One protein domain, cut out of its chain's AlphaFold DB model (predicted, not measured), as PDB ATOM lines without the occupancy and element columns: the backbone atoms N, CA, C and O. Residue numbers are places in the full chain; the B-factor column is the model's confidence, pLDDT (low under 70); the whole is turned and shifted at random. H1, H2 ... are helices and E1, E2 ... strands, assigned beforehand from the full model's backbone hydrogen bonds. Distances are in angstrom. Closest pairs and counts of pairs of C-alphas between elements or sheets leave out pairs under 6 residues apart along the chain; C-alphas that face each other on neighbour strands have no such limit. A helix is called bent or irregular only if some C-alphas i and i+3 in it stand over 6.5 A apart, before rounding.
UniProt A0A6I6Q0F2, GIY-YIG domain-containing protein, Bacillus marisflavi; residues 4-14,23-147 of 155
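Overview. This is residues 4 to 14 and 23 to 147 of the 155 residues of the protein "GIY-YIG domain-containing protein" of Bacillus marisflavi (UniProt A0A6I6Q0F2). Look for a strongly twisted sheet of three strands in the middle of three layers: helices H5 and H6 cover one face of it and the long helix H7 covers the other. Short helices H1, H2 and H3 fringe the sheet at its edge strand E3, H4 lies farther out beyond the end of H5 where that helix begins, and H8 packs on H7. The printed part has 136 residues, with eight named helices and three named strands in the order H1 H2 H3 H4 E1 E2 H5 H6 E3 H7 H8. The sheet runs E2 E1 E3, antiparallel throughout, and the class is mixed, helices and strands. The whole is compact, with a radius of gyration of the C-alphas of 14.1 A, and its C-alphas span 38 by 37 by 25 A.

Along the chain. Find C-alpha 4 at (179.860, 152.415, 153.897); there H1 begins, residues 4 to 10. Past the cut you come to H2, residues 23 to 27, then H3, residues 34 to 40, and H4, residues 43 to 49. H4 is irregular, with C-alphas 44 and 47 standing 7.2 A apart. At C-alpha 54, (171.014, 153.837, 162.143), E1 begins and runs 20.3 A through residues 54 to 60; E2, residues 66 to 71, comes back over 16.5 A. H5 follows with residues 74 to 86, 18.4 A long, then H6 with residues 93 to 102, 14.2 A, and E3 with residues 107 to 114, 21.1 A. H7, residues 117 to 134, is the longest helix at 26.0 A; it is irregular too, with C-alphas 118 and 121 standing 7.3 A apart. H8, residues 140 to 144, ends at C-alpha 144, (156.546, 144.335, 150.309).

Arrangement. Begin with the sheet, where E1 is the inner strand. E1 and E2 form a hairpin, antiparallel at 155 degrees, with N 58 and O 67 within hydrogen-bond range at 2.9 A. E1 and E3 are antiparallel at 160 degrees, with N 57 and O 110 at 2.8 A. E2, H5 H6 and E3 make a split strand-helix-strand unit, two strands running the same way with E1 between them, and its crossover is right-handed. H5 runs along the strands at a height over the sheet of 8.2 A. H6 is on the same face; residues 85 to 86 of H5 touch it, closest at the C-alphas of Met 85 and Asn 96, 5.8 A. On the opposite face H7 lies over E2 and E1 at a height of 8.3 A; its closest C-alphas to E2 are those of Glu 124 and Ser 70, 6.0 A. H8 touches H7, closest at the C-alphas of Tyr 143 and Leu 128, 6.0 A. H3 touches H5 at a steep tilt of 39 degrees, opposite ways, with the C-alphas of Trp 38 and Arg 79 closest at 5.5 A. H1, H2 and H3 only graze the sheet, while H4 is not on it and is close to H5 but not clearly touching, with the C-alphas of Asn 49 and Phe 75 closest at 7.0 A. Every O i to N i+4 pair is within hydrogen-bond range in H1, H2, H3, H5, H6 and H8; H7 has 12 of 14, and H4 has 1 of 3 beside 3 of 4 O i to N i+3 pairs.

Size, cuts and confidence. The two C-alphas farthest apart are those of Lys 14 and Leu 101, 38.3 A. Residues 15 to 22 are not printed, and C-alphas 14 and 23 stand 19.7 A apart across that cut. Of the links that are printed whole, none is long. In the B-factor column the mean pLDDT of the printed part is 90.9, and residues 4 to 10, those of H1, are under 70.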
ATOM      1  N   GLN A   4     181.263 152.184 153.519       51.19
ATOM      2  CA  GLN A   4     179.860 152.415 153.897       51.19
ATOM      3  C   GLN A   4     179.346 153.820 153.571       51.19
ATOM      4  O   GLN A   4     178.207 153.971 153.118       51.19
ATOM      5  N   ARG A   5     180.198 154.857 153.687       53.84
ATOM      6  CA  ARG A   5     179.887 156.165 153.078       53.84
ATOM      7  C   ARG A   5     179.678 155.986 151.583       53.84
ATOM      8  O   ARG A   5     178.764 156.588 151.046       53.84
ATOM      9  N   LYS A   6     180.476 155.133 150.935       56.34
ATOM     10  CA  LYS A   6     180.352 154.826 149.508       56.34
ATOM     11  C   LYS A   6     178.989 154.211 149.176       56.34
ATOM     12  O   LYS A   6     178.362 154.691 148.246       56.34
ATOM     13  N   GLY A   7     178.486 153.253 149.960       62.94
ATOM     14  CA  GLY A   7     177.151 152.667 149.764       62.94
ATOM     15  C   GLY A   7     176.009 153.684 149.888       62.94
ATOM     16  O   GLY A   7     175.206 153.832 148.972       62.94
ATOM     17  N   ALA A   8     175.957 154.441 150.990       67.06
ATOM     18  CA  ALA A   8     174.940 155.485 151.162       67.06
ATOM     19  C   ALA A   8     175.054 156.596 150.101       67.06
ATOM     20  O   ALA A   8     174.040 157.096 149.621       67.06
ATOM     21  N   LEU A   9     176.278 156.958 149.710       65.69
ATOM     22  CA  LEU A   9     176.557 157.983 148.704       65.69
ATOM     23  C   LEU A   9     176.205 157.518 147.284       65.69
ATOM     24  O   LEU A   9     175.647 158.312 146.533       65.69
ATOM     25  N   LEU A  10     176.436 156.243 146.944       67.38
ATOM     26  CA  LEU A  10     175.936 155.614 145.712       67.38
ATOM     27  C   LEU A  10     174.402 155.664 145.660       67.38
ATOM     28  O   LEU A  10     173.832 155.946 144.613       67.38
ATOM     29  N   MET A  11     173.746 155.486 146.810       77.31
ATOM     30  CA  MET A  11     172.291 155.598 146.955       77.31
ATOM     31  C   MET A  11     171.779 157.042 147.105       77.31
ATOM     32  O   MET A  11     170.581 157.252 147.294       77.31
ATOM     33  N   GLY A  12     172.662 158.048 147.081       82.69
ATOM     34  CA  GLY A  12     172.301 159.458 147.274       82.69
ATOM     35  C   GLY A  12     171.727 159.801 148.659       82.69
ATOM     36  O   GLY A  12     171.186 160.892 148.848       82.69
ATOM     37  N   LEU A  13     171.835 158.902 149.643       84.81
ATOM     38  CA  LEU A  13     171.305 159.095 150.993       84.81
ATOM     39  C   LEU A  13     172.212 160.048 151.782       84.81
ATOM     40  O   LEU A  13     173.367 159.742 152.074       84.81
ATOM     41  N   LYS A  14     171.679 161.212 152.174       84.94
ATOM     42  CA  LYS A  14     172.405 162.215 152.972       84.94
ATOM     43  C   LYS A  14     171.923 162.220 154.413       84.94
ATOM     44  O   LYS A  14     170.741 162.433 154.662       84.94
ATOM     45  N   TRP A  23     183.335 156.627 168.135       82.00
ATOM     46  CA  TRP A  23     182.728 155.297 168.196       82.00
ATOM     47  C   TRP A  23     182.039 154.933 166.884       82.00
ATOM     48  O   TRP A  23     182.289 153.866 166.336       82.00
ATOM     49  N   GLU A  24     181.240 155.832 166.321       82.19
ATOM     50  CA  GLU A  24     180.581 155.590 165.034       82.19
ATOM     51  C   GLU A  24     181.583 155.343 163.925       82.19
ATOM     52  O   GLU A  24     181.469 154.375 163.179       82.19
ATOM     53  N   LEU A  25     182.615 156.180 163.856       83.00
ATOM     54  CA  LEU A  25     183.658 156.025 162.854       83.00
ATOM     55  C   LEU A  25     184.368 154.672 162.987       83.00
ATOM     56  O   LEU A  25     184.580 154.008 161.973       83.00
ATOM     57  N   LYS A  26     184.641 154.218 164.217       84.19
ATOM     58  CA  LYS A  26     185.285 152.924 164.498       84.19
ATOM     59  C   LYS A  26     184.511 151.723 163.940       84.19
ATOM     60  O   LYS A  26     185.142 150.770 163.493       84.19
ATOM     61  N   PHE A  27     183.177 151.747 163.967       84.44
ATOM     62  CA  PHE A  27     182.347 150.619 163.505       84.44
ATOM     63  C   PHE A  27     181.732 150.820 162.118       84.44
ATOM     64  O   PHE A  27     181.220 149.868 161.539       84.44
ATOM     65  N   SER A  28     181.842 152.021 161.548       77.88
ATOM     66  CA  SER A  28     181.306 152.379 160.229       77.88
ATOM     67  C   SER A  28     181.977 151.716 159.024       77.88
ATOM     68  O   SER A  28     181.745 152.149 157.908       77.88
ATOM     69  N   ASP A  29     182.867 150.755 159.215       79.69
ATOM     70  CA  ASP A  29     183.463 149.952 158.136       79.69
ATOM     71  C   ASP A  29     183.864 148.563 158.661       79.69
ATOM     72  O   ASP A  29     184.609 147.825 158.017       79.69
ATOM     73  N   LYS A  30     183.380 148.205 159.858       88.81
ATOM     74  CA  LYS A  30     183.758 146.973 160.532       88.81
ATOM     75  C   LYS A  30     182.663 145.929 160.355       88.81
ATOM     76  O   LYS A  30     181.527 146.152 160.766       88.81
ATOM     77  N   VAL A  31     183.062 144.787 159.809       93.88
ATOM     78  CA  VAL A  31     182.292 143.547 159.895       93.88
ATOM     79  C   VAL A  31     182.480 142.977 161.291       93.88
ATOM     80  O   VAL A  31     183.611 142.844 161.757       93.88
ATOM     81  N   LEU A  32     181.375 142.678 161.962       95.31
ATOM     82  CA  LEU A  32     181.357 142.181 163.329       95.31
ATOM     83  C   LEU A  32     180.933 140.718 163.364       95.31
ATOM     84  O   LEU A  32     180.002 140.314 162.662       95.31
ATOM     85  N   SER A  33     181.601 139.939 164.207       96.25
ATOM     86  CA  SER A  33     181.209 138.568 164.511       96.25
ATOM     87  C   SER A  33     180.092 138.519 165.554       96.25
ATOM     88  O   SER A  33     179.751 139.507 166.215       96.25
ATOM     89  N   PHE A  34     179.528 137.328 165.734       93.56
ATOM     90  CA  PHE A  34     178.514 137.065 166.749       93.56
ATOM     91  C   PHE A  34     178.993 137.401 168.171       93.56
ATOM     92  O   PHE A  34     178.265 138.023 168.950       93.56
ATOM     93  N   ASP A  35     180.227 137.017 168.494       92.75
ATOM     94  CA  ASP A  35     180.810 137.219 169.819       92.75
ATOM     95  C   ASP A  35     181.132 138.704 170.058       92.75
ATOM     96  O   ASP A  35     180.889 139.231 171.145       92.75
ATOM     97  N   GLU A  36     181.561 139.436 169.024       94.31
ATOM     98  CA  GLU A  36     181.757 140.886 169.123       94.31
ATOM     99  C   GLU A  36     180.442 141.630 169.384       94.31
ATOM    100  O   GLU A  36     180.398 142.531 170.222       94.31
ATOM    101  N   ILE A  37     179.349 141.245 168.714       93.31
ATOM    102  CA  ILE A  37     178.018 141.815 168.971       93.31
ATOM    103  C   ILE A  37     177.555 141.543 170.400       93.31
ATOM    104  O   ILE A  37     176.952 142.418 171.030       93.31
ATOM    105  N   TRP A  38     177.839 140.351 170.924       89.25
ATOM    106  CA  TRP A  38     177.508 140.017 172.302       89.25
ATOM    107  C   TRP A  38     178.196 140.959 173.293       89.25
ATOM    108  O   TRP A  38     177.529 141.510 174.172       89.25
ATOM    109  N   GLU A  39     179.499 141.193 173.116       90.50
ATOM    110  CA  GLU A  39     180.284 142.099 173.958       90.50
ATOM    111  C   GLU A  39     179.833 143.559 173.826       90.50
ATOM    112  O   GLU A  39     179.604 144.234 174.831       90.50
ATOM    113  N   LEU A  40     179.628 144.040 172.596       90.31
ATOM    114  CA  LEU A  40     179.227 145.426 172.316       90.31
ATOM    115  C   LEU A  40     177.810 145.760 172.797       90.31
ATOM    116  O   LEU A  40     177.502 146.928 173.045       90.31
ATOM    117  N   GLY A  41     176.947 144.751 172.922       86.56
ATOM    118  CA  GLY A  41     175.586 144.896 173.432       86.56
ATOM    119  C   GLY A  41     175.450 144.715 174.947       86.56
ATOM    120  O   GLY A  41     174.320 144.619 175.436       86.56
ATOM    121  N   LYS A  42     176.547 144.594 175.709       87.06
ATOM    122  CA  LYS A  42     176.499 144.567 177.182       87.06
ATOM    123  C   LYS A  42     176.092 145.924 177.751       87.06
ATOM    124  O   LYS A  42     176.436 146.965 177.203       87.06
ATOM    125  N   GLU A  43     175.413 145.909 178.899       81.94
ATOM    126  CA  GLU A  43     174.959 147.135 179.577       81.94
ATOM    127  C   GLU A  43     176.131 148.052 179.953       81.94
ATOM    128  O   GLU A  43     176.031 149.269 179.845       81.94
ATOM    129  N   SER A  44     177.294 147.480 180.279       85.19
ATOM    130  CA  SER A  44     178.524 148.243 180.521       85.19
ATOM    131  C   SER A  44     178.983 149.074 179.316       85.19
ATOM    132  O   SER A  44     179.663 150.078 179.494       85.19
ATOM    133  N   GLN A  45     178.594 148.696 178.095       85.00
ATOM    134  CA  GLN A  45     178.899 149.438 176.867       85.00
ATOM    135  C   GLN A  45     177.837 150.491 176.533       85.00
ATOM    136  O   GLN A  45     178.016 151.276 175.598       85.00
ATOM    137  N   ARG A  46     176.724 150.535 177.276       80.62
ATOM    138  CA  ARG A  46     175.580 151.386 176.953       80.62
ATOM    139  C   ARG A  46     175.970 152.859 176.887       80.62
ATOM    140  O   ARG A  46     175.602 153.508 175.918       80.62
ATOM    141  N   ILE A  47     176.784 153.358 177.819       80.62
ATOM    142  CA  ILE A  47     177.216 154.768 177.835       80.62
ATOM    143  C   ILE A  47     177.922 155.204 176.540       80.62
ATOM    144  O   ILE A  47     177.847 156.365 176.153       80.62
ATOM    145  N   HIS A  48     178.571 154.273 175.838       76.56
ATOM    146  CA  HIS A  48     179.244 154.542 174.568       76.56
ATOM    147  C   HIS A  48     178.319 154.386 173.353       76.56
ATOM    148  O   HIS A  48     178.548 155.005 172.317       76.56
ATOM    149  N   ASN A  49     177.273 153.566 173.484       78.44
ATOM    150  CA  ASN A  49     176.490 153.050 172.364       78.44
ATOM    151  C   ASN A  49     175.008 153.478 172.373       78.44
ATOM    152  O   ASN A  49     174.258 153.091 171.471       78.44
ATOM    153  N   GLN A  50     174.555 154.223 173.387       70.62
ATOM    154  CA  GLN A  50     173.137 154.513 173.648       70.62
ATOM    155  C   GLN A  50     172.438 155.280 172.516       70.62
ATOM    156  O   GLN A  50     171.272 154.999 172.262       70.62
ATOM    157  N   ASP A  51     173.164 156.128 171.783       74.56
ATOM    158  CA  ASP A  51     172.611 156.996 170.727       74.56
ATOM    159  C   ASP A  51     173.114 156.641 169.323       74.56
ATOM    160  O   ASP A  51     173.111 157.456 168.395       74.56
ATOM    161  N   LEU A  52     173.566 155.401 169.148       88.31
ATOM    162  CA  LEU A  52     173.972 154.894 167.847       88.31
ATOM    163  C   LEU A  52     172.732 154.510 167.043       88.31
ATOM    164  O   LEU A  52     172.332 153.345 167.002       88.31
ATOM    165  N   ILE A  53     172.140 155.534 166.425       93.06
ATOM    166  CA  ILE A  53     170.948 155.454 165.585       93.06
ATOM    167  C   ILE A  53     171.351 155.159 164.140       93.06
ATOM    168  O   ILE A  53     172.169 155.865 163.538       93.06
ATOM    169  N   GLY A  54     170.731 154.152 163.535       94.44
ATOM    170  CA  GLY A  54     171.014 153.837 162.143       94.44
ATOM    171  C   GLY A  54     170.463 152.515 161.653       94.44
ATOM    172  O   GLY A  54     169.656 151.853 162.307       94.44
ATOM    173  N   ILE A  55     170.915 152.172 160.453       96.06
ATOM    174  CA  ILE A  55     170.555 150.968 159.718       96.06
ATOM    175  C   ILE A  55     171.703 149.984 159.835       96.06
ATOM    176  O   ILE A  55     172.861 150.372 159.690       96.06
ATOM    177  N   TYR A  56     171.381 148.725 160.077       96.12
ATOM    178  CA  TYR A  56     172.325 147.623 160.150       96.12
ATOM    179  C   TYR A  56     171.844 146.470 159.274       96.12
ATOM    180  O   TYR A  56     170.669 146.393 158.899       96.12
ATOM    181  N   ARG A  57     172.749 145.538 158.988       96.69
ATOM    182  CA  ARG A  57     172.407 144.249 158.403       96.69
ATOM    183  C   ARG A  57     173.018 143.088 159.164       96.69
ATOM    184  O   ARG A  57     174.040 143.229 159.831       96.69
ATOM    185  N   ILE A  58     172.379 141.939 159.004       98.06
ATOM    186  CA  ILE A  58     172.882 140.634 159.419       98.06
ATOM    187  C   ILE A  58     172.932 139.774 158.162       98.06
ATOM    188  O   ILE A  58     171.909 139.620 157.496       98.06
ATOM    189  N   LYS A  59     174.100 139.247 157.806       97.88
ATOM    190  CA  LYS A  59     174.292 138.444 156.595       97.88
ATOM    191  C   LYS A  59     174.709 137.031 156.973       97.88
ATOM    192  O   LYS A  59     175.641 136.866 157.752       97.88
ATOM    193  N   ASN A  60     174.066 136.035 156.371       98.12
ATOM    194  CA  ASN A  60     174.613 134.686 156.338       98.12
ATOM    195  C   ASN A  60     175.594 134.575 155.162       98.12
ATOM    196  O   ASN A  60     175.225 134.840 154.017       98.12
ATOM    197  N   VAL A  61     176.851 134.223 155.427       97.44
ATOM    198  CA  VAL A  61     177.899 134.189 154.393       97.44
ATOM    199  C   VAL A  61     177.817 132.966 153.476       97.44
ATOM    200  O   VAL A  61     178.309 133.039 152.356       97.44
ATOM    201  N   PHE A  62     177.160 131.880 153.902       96.94
ATOM    202  CA  PHE A  62     176.958 130.684 153.078       96.94
ATOM    203  C   PHE A  62     175.738 130.817 152.166       96.94
ATOM    204  O   PHE A  62     175.844 130.582 150.966       96.94
ATOM    205  N   SER A  63     174.582 131.225 152.703       95.50
ATOM    206  CA  SER A  63     173.357 131.388 151.902       95.50
ATOM    207  C   SER A  63     173.282 132.732 151.173       95.50
ATOM    208  O   SER A  63     172.414 132.923 150.325       95.50
ATOM    209  N   ASN A  64     174.173 133.676 151.500       96.12
ATOM    210  CA  ASN A  64     174.150 135.073 151.049       96.12
ATOM    211  C   ASN A  64     172.860 135.840 151.383       96.12
ATOM    212  O   ASN A  64     172.689 136.973 150.928       96.12
ATOM    213  N   LYS A  65     171.979 135.273 152.213       97.44
ATOM    214  CA  LYS A  65     170.762 135.943 152.664       97.44
ATOM    215  C   LYS A  65     171.079 137.062 153.647       97.44
ATOM    216  O   LYS A  65     172.018 136.976 154.444       97.44
ATOM    217  N   VAL A  66     170.263 138.110 153.604       97.81
ATOM    218  CA  VAL A  66     170.459 139.330 154.389       97.81
ATOM    219  C   VAL A  66     169.201 139.668 155.183       97.81
ATOM    220  O   VAL A  66     168.076 139.519 154.720       97.81
ATOM    221  N   TYR A  67     169.387 140.134 156.408       98.25
ATOM    222  CA  TYR A  67     168.383 140.841 157.190       98.25
ATOM    223  C   TYR A  67     168.796 142.303 157.270       98.25
ATOM    224  O   TYR A  67     169.954 142.578 157.573       98.25
ATOM    225  N   VAL A  68     167.864 143.229 157.064       97.69
ATOM    226  CA  VAL A  68     168.106 144.669 157.239       97.69
ATOM    227  C   VAL A  68     167.221 145.181 158.361       97.69
ATOM    228  O   VAL A  68     166.033 144.890 158.378       97.69
ATOM    229  N   GLY A  69     167.769 145.949 159.293       96.62
ATOM    230  CA  GLY A  69     166.969 146.552 160.353       96.62
ATOM    231  C   GLY A  69     167.440 147.944 160.711       96.62
ATOM    232  O   GLY A  69     168.551 148.355 160.380       96.62
ATOM    233  N   SER A  70     166.580 148.661 161.419       96.25
ATOM    234  CA  SER A  70     166.884 149.958 161.999       96.25
ATOM    235  C   SER A  70     166.758 149.923 163.521       96.25
ATOM    236  O   SER A  70     166.066 149.077 164.091       96.25
ATOM    237  N   SER A  71     167.481 150.804 164.209       95.50
ATOM    238  CA  SER A  71     167.359 150.962 165.659       95.50
ATOM    239  C   SER A  71     167.870 152.325 166.100       95.50
ATOM    240  O   SER A  71     168.781 152.879 165.481       95.50
ATOM    241  N   HIS A  72     167.335 152.824 167.212       93.06
ATOM    242  CA  HIS A  72     167.921 153.940 167.960       93.06
ATOM    243  C   HIS A  72     169.141 153.523 168.781       93.06
ATOM    244  O   HIS A  72     169.968 154.353 169.130       93.06
ATOM    245  N   HIS A  73     169.250 152.227 169.063       91.50
ATOM    246  CA  HIS A  73     170.347 151.617 169.794       91.50
ATOM    247  C   HIS A  73     170.773 150.337 169.065       91.50
ATOM    248  O   HIS A  73     170.258 149.242 169.329       91.50
ATOM    249  N   ILE A  74     171.642 150.485 168.059       94.19
ATOM    250  CA  ILE A  74     171.989 149.395 167.132       94.19
ATOM    251  C   ILE A  74     172.560 148.178 167.869       94.19
ATOM    252  O   ILE A  74     172.058 147.075 167.675       94.19
ATOM    253  N   PHE A  75     173.562 148.349 168.736       93.44
ATOM    254  CA  PHE A  75     174.253 147.203 169.339       93.44
ATOM    255  C   PHE A  75     173.370 146.379 170.280       93.44
ATOM    256  O   PHE A  75     173.374 145.152 170.191       93.44
ATOM    257  N   GLY A  76     172.538 147.014 171.110       92.88
ATOM    258  CA  GLY A  76     171.568 146.269 171.917       92.88
ATOM    259  C   GLY A  76     170.523 145.551 171.059       92.88
ATOM    260  O   GLY A  76     170.144 144.416 171.359       92.88
ATOM    261  N   ARG A  77     170.100 146.150 169.935       95.81
ATOM    262  CA  ARG A  77     169.183 145.487 168.998       95.81
ATOM    263  C   ARG A  77     169.839 144.292 168.304       95.81
ATOM    264  O   ARG A  77     169.214 143.235 168.216       95.81
ATOM    265  N   LEU A  78     171.088 144.429 167.867       96.50
ATOM    266  CA  LEU A  78     171.874 143.345 167.280       96.50
ATOM    267  C   LEU A  78     172.077 142.194 168.268       96.50
ATOM    268  O   LEU A  78     171.820 141.045 167.917       96.50
ATOM    269  N   ARG A  79     172.412 142.493 169.528       95.19
ATOM    270  CA  ARG A  79     172.504 141.480 170.589       95.19
ATOM    271  C   ARG A  79     171.173 140.767 170.833       95.19
ATOM    272  O   ARG A  79     171.153 139.554 171.042       95.19
ATOM    273  N   SER A  80     170.053 141.491 170.779       95.69
ATOM    274  CA  SER A  80     168.718 140.886 170.879       95.69
ATOM    275  C   SER A  80     168.444 139.920 169.722       95.69
ATOM    276  O   SER A  80     167.981 138.806 169.964       95.69
ATOM    277  N   HIS A  81     168.774 140.299 168.483       97.25
ATOM    278  CA  HIS A  81     168.668 139.406 167.325       97.25
ATOM    279  C   HIS A  81     169.553 138.166 167.475       97.25
ATOM    280  O   HIS A  81     169.062 137.054 167.300       97.25
ATOM    281  N   ALA A  82     170.813 138.349 167.874       96.06
ATOM    282  CA  ALA A  82     171.748 137.268 168.156       96.06
ATOM    283  C   ALA A  82     171.186 136.292 169.212       96.06
ATOM    284  O   ALA A  82     171.109 135.085 168.993       96.06
ATOM    285  N   THR A  83     170.659 136.812 170.321       96.00
ATOM    286  CA  THR A  83     170.033 135.984 171.365       96.00
ATOM    287  C   THR A  83     168.828 135.211 170.821       96.00
ATOM    288  O   THR A  83     168.674 134.020 171.080       96.00
ATOM    289  N   GLN A  84     167.974 135.856 170.022       97.38
ATOM    290  CA  GLN A  84     166.823 135.193 169.406       97.38
ATOM    291  C   GLN A  84     167.238 134.082 168.435       97.38
ATOM    292  O   GLN A  84     166.587 133.043 168.423       97.38
ATOM    293  N   MET A  85     168.308 134.270 167.657       97.19
ATOM    294  CA  MET A  85     168.857 133.237 166.770       97.19
ATOM    295  C   MET A  85     169.365 132.030 167.563       97.19
ATOM    296  O   MET A  85     168.973 130.905 167.267       97.19
ATOM    297  N   GLN A  86     170.157 132.263 168.616       96.19
ATOM    298  CA  GLN A  86     170.654 131.200 169.500       96.19
ATOM    299  C   GLN A  86     169.522 130.395 170.142       96.19
ATOM    300  O   GLN A  86     169.616 129.177 170.263       96.19
ATOM    301  N   LEU A  87     168.437 131.068 170.528       97.31
ATOM    302  CA  LEU A  87     167.262 130.429 171.119       97.31
ATOM    303  C   LEU A  87     166.309 129.814 170.081       97.31
ATOM    304  O   LEU A  87     165.303 129.226 170.476       97.31
ATOM    305  N   GLY A  88     166.559 129.988 168.777       97.50
ATOM    306  CA  GLY A  88     165.640 129.578 167.709       97.50
ATOM    307  C   GLY A  88     164.293 130.316 167.732       97.50
ATOM    308  O   GLY A  88     163.286 129.785 167.274       97.50
ATOM    309  N   LYS A  89     164.256 131.523 168.307       97.56
ATOM    310  CA  LYS A  89     163.059 132.355 168.525       97.56
ATOM    311  C   LYS A  89     163.042 133.619 167.665       97.56
ATOM    312  O   LYS A  89     162.282 134.547 167.945       97.56
ATOM    313  N   HIS A  90     163.881 133.694 166.634       97.38
ATOM    314  CA  HIS A  90     163.872 134.835 165.727       97.38
ATOM    315  C   HIS A  90     162.520 134.921 164.994       97.38
ATOM    316  O   HIS A  90     161.991 133.890 164.588       97.38
ATOM    317  N   PRO A  91     161.947 136.117 164.756       95.06
ATOM    318  CA  PRO A  91     160.634 136.276 164.113       95.06
ATOM    319  C   PRO A  91     160.569 135.856 162.634       95.06
ATOM    320  O   PRO A  91     159.508 135.966 162.013       95.06
ATOM    321  N   TYR A  92     161.697 135.437 162.065       96.19
ATOM    322  CA  TYR A  92     161.827 134.979 160.688       96.19
ATOM    323  C   TYR A  92     162.365 133.558 160.699       96.19
ATOM    324  O   TYR A  92     163.529 133.346 161.037       96.19
ATOM    325  N   ASP A  93     161.521 132.606 160.314       96.38
ATOM    326  CA  ASP A  93     161.832 131.178 160.408       96.38
ATOM    327  C   ASP A  93     163.038 130.782 159.561       96.38
ATOM    328  O   ASP A  93     163.815 129.922 159.960       96.38
ATOM    329  N   GLU A  94     163.232 131.434 158.413       97.44
ATOM    330  CA  GLU A  94     164.396 131.201 157.556       97.44
ATOM    331  C   GLU A  94     165.721 131.503 158.260       97.44
ATOM    332  O   GLU A  94     166.668 130.742 158.103       97.44
ATOM    333  N   ILE A  95     165.776 132.546 159.095       97.81
ATOM    334  CA  ILE A  95     166.967 132.836 159.903       97.81
ATOM    335  C   ILE A  95     167.213 131.716 160.907       97.81
ATOM    336  O   ILE A  95     168.346 131.273 161.047       97.81
ATOM    337  N   ASN A  96     166.170 131.245 161.599       98.12
ATOM    338  CA  ASN A  96     166.320 130.159 162.571       98.12
ATOM    339  C   ASN A  96     166.797 128.865 161.889       98.12
ATOM    340  O   ASN A  96     167.643 128.161 162.435       98.12
ATOM    341  N   LYS A  97     166.275 128.560 160.692       98.19
ATOM    342  CA  LYS A  97     166.685 127.397 159.886       98.19
ATOM    343  C   LYS A  97     168.149 127.499 159.467       98.19
ATOM    344  O   LYS A  97     168.906 126.569 159.727       98.19
ATOM    345  N   ASP A  98     168.547 128.629 158.889       98.31
ATOM    346  CA  ASP A  98     169.928 128.859 158.460       98.31
ATOM    347  C   ASP A  98     170.886 128.858 159.660       98.31
ATOM    348  O   ASP A  98     171.963 128.277 159.585       98.31
ATOM    349  N   PHE A  99     170.486 129.432 160.797       98.12
ATOM    350  CA  PHE A  99     171.280 129.403 162.026       98.12
ATOM    351  C   PHE A  99     171.473 127.986 162.563       98.12
ATOM    352  O   PHE A  99     172.591 127.611 162.912       98.12
ATOM    353  N   LYS A 100     170.412 127.173 162.580       98.19
ATOM    354  CA  LYS A 100     170.496 125.760 162.970       98.19
ATOM    355  C   LYS A 100     171.395 124.954 162.027       98.19
ATOM    356  O   LYS A 100     172.063 124.033 162.484       98.19
ATOM    357  N   LEU A 101     171.384 125.276 160.733       98.31
ATOM    358  CA  LEU A 101     172.121 124.543 159.705       98.31
ATOM    359  C   LEU A 101     173.607 124.923 159.647       98.31
ATOM    360  O   LEU A 101     174.456 124.042 159.574       98.31
ATOM    361  N   PHE A 102     173.918 126.220 159.669       97.75
ATOM    362  CA  PHE A 102     175.266 126.738 159.411       97.75
ATOM    363  C   PHE A 102     175.993 127.236 160.670       97.75
ATOM    364  O   PHE A 102     177.193 127.503 160.624       97.75
ATOM    365  N   GLY A 103     175.293 127.368 161.800       97.38
ATOM    366  CA  GLY A 103     175.870 127.803 163.073       97.38
ATOM    367  C   GLY A 103     176.195 129.299 163.142       97.38
ATOM    368  O   GLY A 103     176.071 130.041 162.166       97.38
ATOM    369  N   LYS A 104     176.618 129.763 164.325       96.50
ATOM    370  CA  LYS A 104     176.812 131.198 164.612       96.50
ATOM    371  C   LYS A 104     177.896 131.871 163.762       96.50
ATOM    372  O   LYS A 104     177.712 133.018 163.371       96.50
ATOM    373  N   GLU A 105     178.960 131.145 163.420       97.00
ATOM    374  CA  GLU A 105     180.088 131.663 162.627       97.00
ATOM    375  C   GLU A 105     179.700 131.990 161.180       97.00
ATOM    376  O   GLU A 105     180.400 132.724 160.489       97.00
ATOM    377  N   SER A 106     178.556 131.481 160.711       97.38
ATOM    378  CA  SER A 106     178.030 131.832 159.394       97.38
ATOM    379  C   SER A 106     177.385 133.215 159.328       97.38
ATOM    380  O   SER A 106     177.092 133.684 158.228       97.38
ATOM    381  N   PHE A 107     177.143 133.870 160.469       98.19
ATOM    382  CA  PHE A 107     176.460 135.158 160.534       98.19
ATOM    383  C   PHE A 107     177.430 136.286 160.869       98.19
ATOM    384  O   PHE A 107     178.088 136.279 161.909       98.19
ATOM    385  N   ILE A 108     177.443 137.295 160.003       97.75
ATOM    386  CA  ILE A 108     178.190 138.537 160.192       97.75
ATOM    387  C   ILE A 108     177.242 139.727 160.304       97.75
ATOM    388  O   ILE A 108     176.126 139.714 159.773       97.75
ATOM    389  N   PHE A 109     177.700 140.768 160.986       97.62
ATOM    390  CA  PHE A 109     176.909 141.943 161.317       97.62
ATOM    391  C   PHE A 109     177.620 143.202 160.844       97.62
ATOM    392  O   PHE A 109     178.796 143.395 161.130       97.62
ATOM    393  N   ASP A 110     176.888 144.087 160.178       94.06
ATOM    394  CA  ASP A 110     177.422 145.362 159.713       94.06
ATOM    395  C   ASP A 110     176.462 146.484 160.074       94.06
ATOM    396  O   ASP A 110     175.245 146.360 159.926       94.06
ATOM    397  N   ILE A 111     177.007 147.624 160.467       93.81
ATOM    398  CA  ILE A 111     176.260 148.878 160.423       93.81
ATOM    399  C   ILE A 111     176.305 149.342 158.970       93.81
ATOM    400  O   ILE A 111     177.332 149.211 158.336       93.81
ATOM    401  N   ILE A 112     175.200 149.791 158.388       92.62
ATOM    402  CA  ILE A 112     175.158 150.249 156.990       92.62
ATOM    403  C   ILE A 112     175.219 151.773 156.939       92.62
ATOM    404  O   ILE A 112     175.877 152.368 156.088       92.62
ATOM    405  N   THR A 113     174.461 152.438 157.810       91.62
ATOM    406  CA  THR A 113     174.350 153.897 157.802       91.62
ATOM    407  C   THR A 113     173.935 154.407 159.170       91.62
ATOM    408  O   THR A 113     172.859 154.065 159.655       91.62
ATOM    409  N   TYR A 114     174.736 155.298 159.746       92.06
ATOM    410  CA  TYR A 114     174.316 156.115 160.882       92.06
ATOM    411  C   TYR A 114     173.486 157.308 160.410       92.06
ATOM    412  O   TYR A 114     173.823 157.975 159.427       92.06
ATOM    413  N   CYS A 115     172.404 157.608 161.121       91.88
ATOM    414  CA  CYS A 115     171.499 158.696 160.758       91.88
ATOM    415  C   CYS A 115     170.827 159.304 161.990       91.88
ATOM    416  O   CYS A 115     171.037 158.847 163.109       91.88
ATOM    417  N   ASN A 116     170.054 160.367 161.788       91.62
ATOM    418  CA  ASN A 116     169.175 160.889 162.829       91.62
ATOM    419  C   ASN A 116     167.851 160.121 162.864       91.62
ATOM    420  O   ASN A 116     167.429 159.537 161.866       91.62
ATOM    421  N   ASN A 117     167.147 160.215 163.993       92.00
ATOM    422  CA  ASN A 117     165.834 159.597 164.183       92.00
ATOM    423  C   ASN A 117     164.844 159.920 163.044       92.00
ATOM    424  O   ASN A 117     164.202 159.023 162.503       92.00
ATOM    425  N   SER A 118     164.777 161.185 162.615       92.75
ATOM    426  CA  SER A 118     163.878 161.626 161.536       92.75
ATOM    427  C   SER A 118     164.129 160.926 160.194       92.75
ATOM    428  O   SER A 118     163.237 160.871 159.351       92.75
ATOM    429  N   GLN A 119     165.326 160.374 159.990       94.12
ATOM    430  CA  GLN A 119     165.730 159.718 158.749       94.12
ATOM    431  C   GLN A 119     165.623 158.199 158.821       94.12
ATOM    432  O   GLN A 119     165.524 157.560 157.773       94.12
ATOM    433  N   LEU A 120     165.600 157.636 160.032       93.19
ATOM    434  CA  LEU A 120     165.705 156.204 160.300       93.19
ATOM    435  C   LEU A 120     164.727 155.387 159.450       93.19
ATOM    436  O   LEU A 120     165.134 154.502 158.704       93.19
ATOM    437  N   ARG A 121     163.446 155.771 159.470       93.12
ATOM    438  CA  ARG A 121     162.384 155.102 158.707       93.12
ATOM    439  C   ARG A 121     162.614 155.164 157.195       93.12
ATOM    440  O   ARG A 121     162.431 154.172 156.497       93.12
ATOM    441  N   SER A 122     163.000 156.331 156.678       93.69
ATOM    442  CA  SER A 122     163.239 156.511 155.240       93.69
ATOM    443  C   SER A 122     164.459 155.722 154.764       93.69
ATOM    444  O   SER A 122     164.403 155.078 153.721       93.69
ATOM    445  N   PHE A 123     165.531 155.712 155.557       95.50
ATOM    446  CA  PHE A 123     166.762 155.005 155.230       95.50
ATOM    447  C   PHE A 123     166.564 153.499 155.309       95.50
ATOM    448  O   PHE A 123     167.026 152.792 154.421       95.50
ATOM    449  N   GLU A 124     165.834 153.007 156.312       95.44
ATOM    450  CA  GLU A 124     165.484 151.590 156.408       95.44
ATOM    451  C   GLU A 124     164.725 151.124 155.168       95.44
ATOM    452  O   GLU A 124     165.109 150.126 154.564       95.44
ATOM    453  N   LYS A 125     163.703 151.877 154.735       94.94
ATOM    454  CA  LYS A 125     162.954 151.561 153.512       94.94
ATOM    455  C   LYS A 125     163.862 151.514 152.285       94.94
ATOM    456  O   LYS A 125     163.745 150.594 151.477       94.94
ATOM    457  N   SER A 126     164.739 152.506 152.133       95.06
ATOM    458  CA  SER A 126     165.661 152.588 150.999       95.06
ATOM    459  C   SER A 126     166.638 151.416 150.983       95.06
ATOM    460  O   SER A 126     166.816 150.795 149.943       95.06
ATOM    461  N   TRP A 127     167.220 151.058 152.127       95.44
ATOM    462  CA  TRP A 127     168.134 149.920 152.215       95.44
ATOM    463  C   TRP A 127     167.430 148.577 152.047       95.44
ATOM    464  O   TRP A 127     167.956 147.700 151.370       95.44
ATOM    465  N   LEU A 128     166.219 148.421 152.588       95.25
ATOM    466  CA  LEU A 128     165.381 147.256 152.311       95.25
ATOM    467  C   LEU A 128     165.122 147.097 150.812       95.25
ATOM    468  O   LEU A 128     165.250 145.991 150.307       95.25
ATOM    469  N   LYS A 129     164.808 148.185 150.098       94.94
ATOM    470  CA  LYS A 129     164.638 148.152 148.639       94.94
ATOM    471  C   LYS A 129     165.903 147.644 147.939       94.94
ATOM    472  O   LYS A 129     165.808 146.724 147.139       94.94
ATOM    473  N   VAL A 130     167.064 148.214 148.267       93.56
ATOM    474  CA  VAL A 130     168.352 147.827 147.662       93.56
ATOM    475  C   VAL A 130     168.604 146.337 147.830       93.56
ATOM    476  O   VAL A 130     168.769 145.615 146.855       93.56
ATOM    477  N   PHE A 131     168.558 145.843 149.068       93.62
ATOM    478  CA  PHE A 131     168.832 144.430 149.313       93.62
ATOM    479  C   PHE A 131     167.722 143.506 148.809       93.62
ATOM    480  O   PHE A 131     167.992 142.333 148.590       93.62
ATOM    481  N   TYR A 132     166.499 144.004 148.615       94.19
ATOM    482  CA  TYR A 132     165.433 143.250 147.958       94.19
ATOM    483  C   TYR A 132     165.715 143.046 146.463       94.19
ATOM    484  O   TYR A 132     165.382 141.999 145.921       94.19
ATOM    485  N   GLU A 133     166.332 144.033 145.808       92.38
ATOM    486  CA  GLU A 133     166.704 143.980 144.388       92.38
ATOM    487  C   GLU A 133     168.023 143.219 144.159       92.38
ATOM    488  O   GLU A 133     168.182 142.550 143.141       92.38
ATOM    489  N   GLU A 134     168.957 143.278 145.111       89.50
ATOM    490  CA  GLU A 134     170.311 142.724 144.965       89.50
ATOM    491  C   GLU A 134     170.519 141.365 145.650       89.50
ATOM    492  O   GLU A 134     171.556 140.722 145.464       89.50
ATOM    493  N   SER A 135     169.618 140.935 146.536       88.31
ATOM    494  CA  SER A 135     169.856 139.788 147.421       88.31
ATOM    495  C   SER A 135     168.570 139.095 147.868       88.31
ATOM    496  O   SER A 135     167.455 139.583 147.703       88.31
ATOM    497  N   GLN A 136     168.724 137.924 148.491       94.50
ATOM    498  CA  GLN A 136     167.622 137.266 149.186       94.50
ATOM    499  C   GLN A 136     167.470 137.845 150.598       94.50
ATOM    500  O   GLN A 136     168.347 137.684 151.448       94.50
ATOM    501  N   LEU A 137     166.346 138.518 150.861       96.69
ATOM    502  CA  LEU A 137     166.059 139.109 152.166       96.69
ATOM    503  C   LEU A 137     165.264 138.174 153.076       96.69
ATOM    504  O   LEU A 137     164.127 137.819 152.770       96.69
ATOM    505  N   TYR A 138     165.786 137.921 154.275       97.62
ATOM    506  CA  TYR A 138     165.036 137.249 155.335       97.62
ATOM    507  C   TYR A 138     163.763 138.012 155.709       97.62
ATOM    508  O   TYR A 138     162.732 137.407 156.001       97.62
ATOM    509  N   ASN A 139     163.820 139.345 155.692       96.31
ATOM    510  CA  ASN A 139     162.697 140.221 155.999       96.31
ATOM    511  C   ASN A 139     162.068 140.898 154.777       96.31
ATOM    512  O   ASN A 139     161.487 141.973 154.905       96.31
ATOM    513  N   ALA A 140     162.083 140.243 153.610       95.44
ATOM    514  CA  ALA A 140     161.468 140.746 152.374       95.44
ATOM    515  C   ALA A 140     160.016 141.241 152.555       95.44
ATOM    516  O   ALA A 140     159.611 142.252 151.979       95.44
ATOM    517  N   LYS A 141     159.234 140.569 153.412       92.56
ATOM    518  CA  LYS A 141     157.848 140.959 153.727       92.56
ATOM    519  C   LYS A 141     157.713 142.350 154.360       92.56
ATOM    520  O   LYS A 141     156.640 142.933 154.242       92.56
ATOM    521  N   GLU A 142     158.757 142.883 155.000       92.06
ATOM    522  CA  GLU A 142     158.768 144.260 155.523       92.06
ATOM    523  C   GLU A 142     158.719 145.279 154.396       92.06
ATOM    524  O   GLU A 142     157.943 146.230 154.455       92.06
ATOM    525  N   TYR A 143     159.508 145.053 153.348       92.56
ATOM    526  CA  TYR A 143     159.525 145.916 152.178       92.56
ATOM    527  C   TYR A 143     158.210 145.825 151.394       92.56
ATOM    528  O   TYR A 143     157.568 146.842 151.133       92.56
ATOM    529  N   ILE A 144     157.764 144.599 151.095       91.94
ATOM    530  CA  ILE A 144     156.546 144.335 150.309       91.94
ATOM    531  C   ILE A 144     155.308 144.963 150.965       91.94
ATOM    532  O   ILE A 144     154.439 145.509 150.283       91.94
ATOM    533  N   ASN A 145     155.227 144.914 152.297       89.94
ATOM    534  CA  ASN A 145     154.083 145.420 153.050       89.94
ATOM    535  C   ASN A 145     154.306 146.812 153.646       89.94
ATOM    536  O   ASN A 145     153.488 147.256 154.447       89.94
ATOM    537  N   TRP A 146     155.358 147.536 153.249       87.81
ATOM    538  CA  TRP A 146     155.734 148.803 153.887       87.81
ATOM    539  C   TRP A 146     154.592 149.834 153.947       87.81
ATOM    540  O   TRP A 146     154.475 150.588 154.910       87.81
ATOM    541  N   ASN A 147     153.739 149.869 152.918       85.56
ATOM    542  CA  ASN A 147     152.594 150.784 152.825       85.56
ATOM    543  C   ASN A 147     151.247 150.124 153.196       85.56
ATOM    544  O   ASN A 147     150.204 150.757 153.058       85.56
TER     545      ASN A 147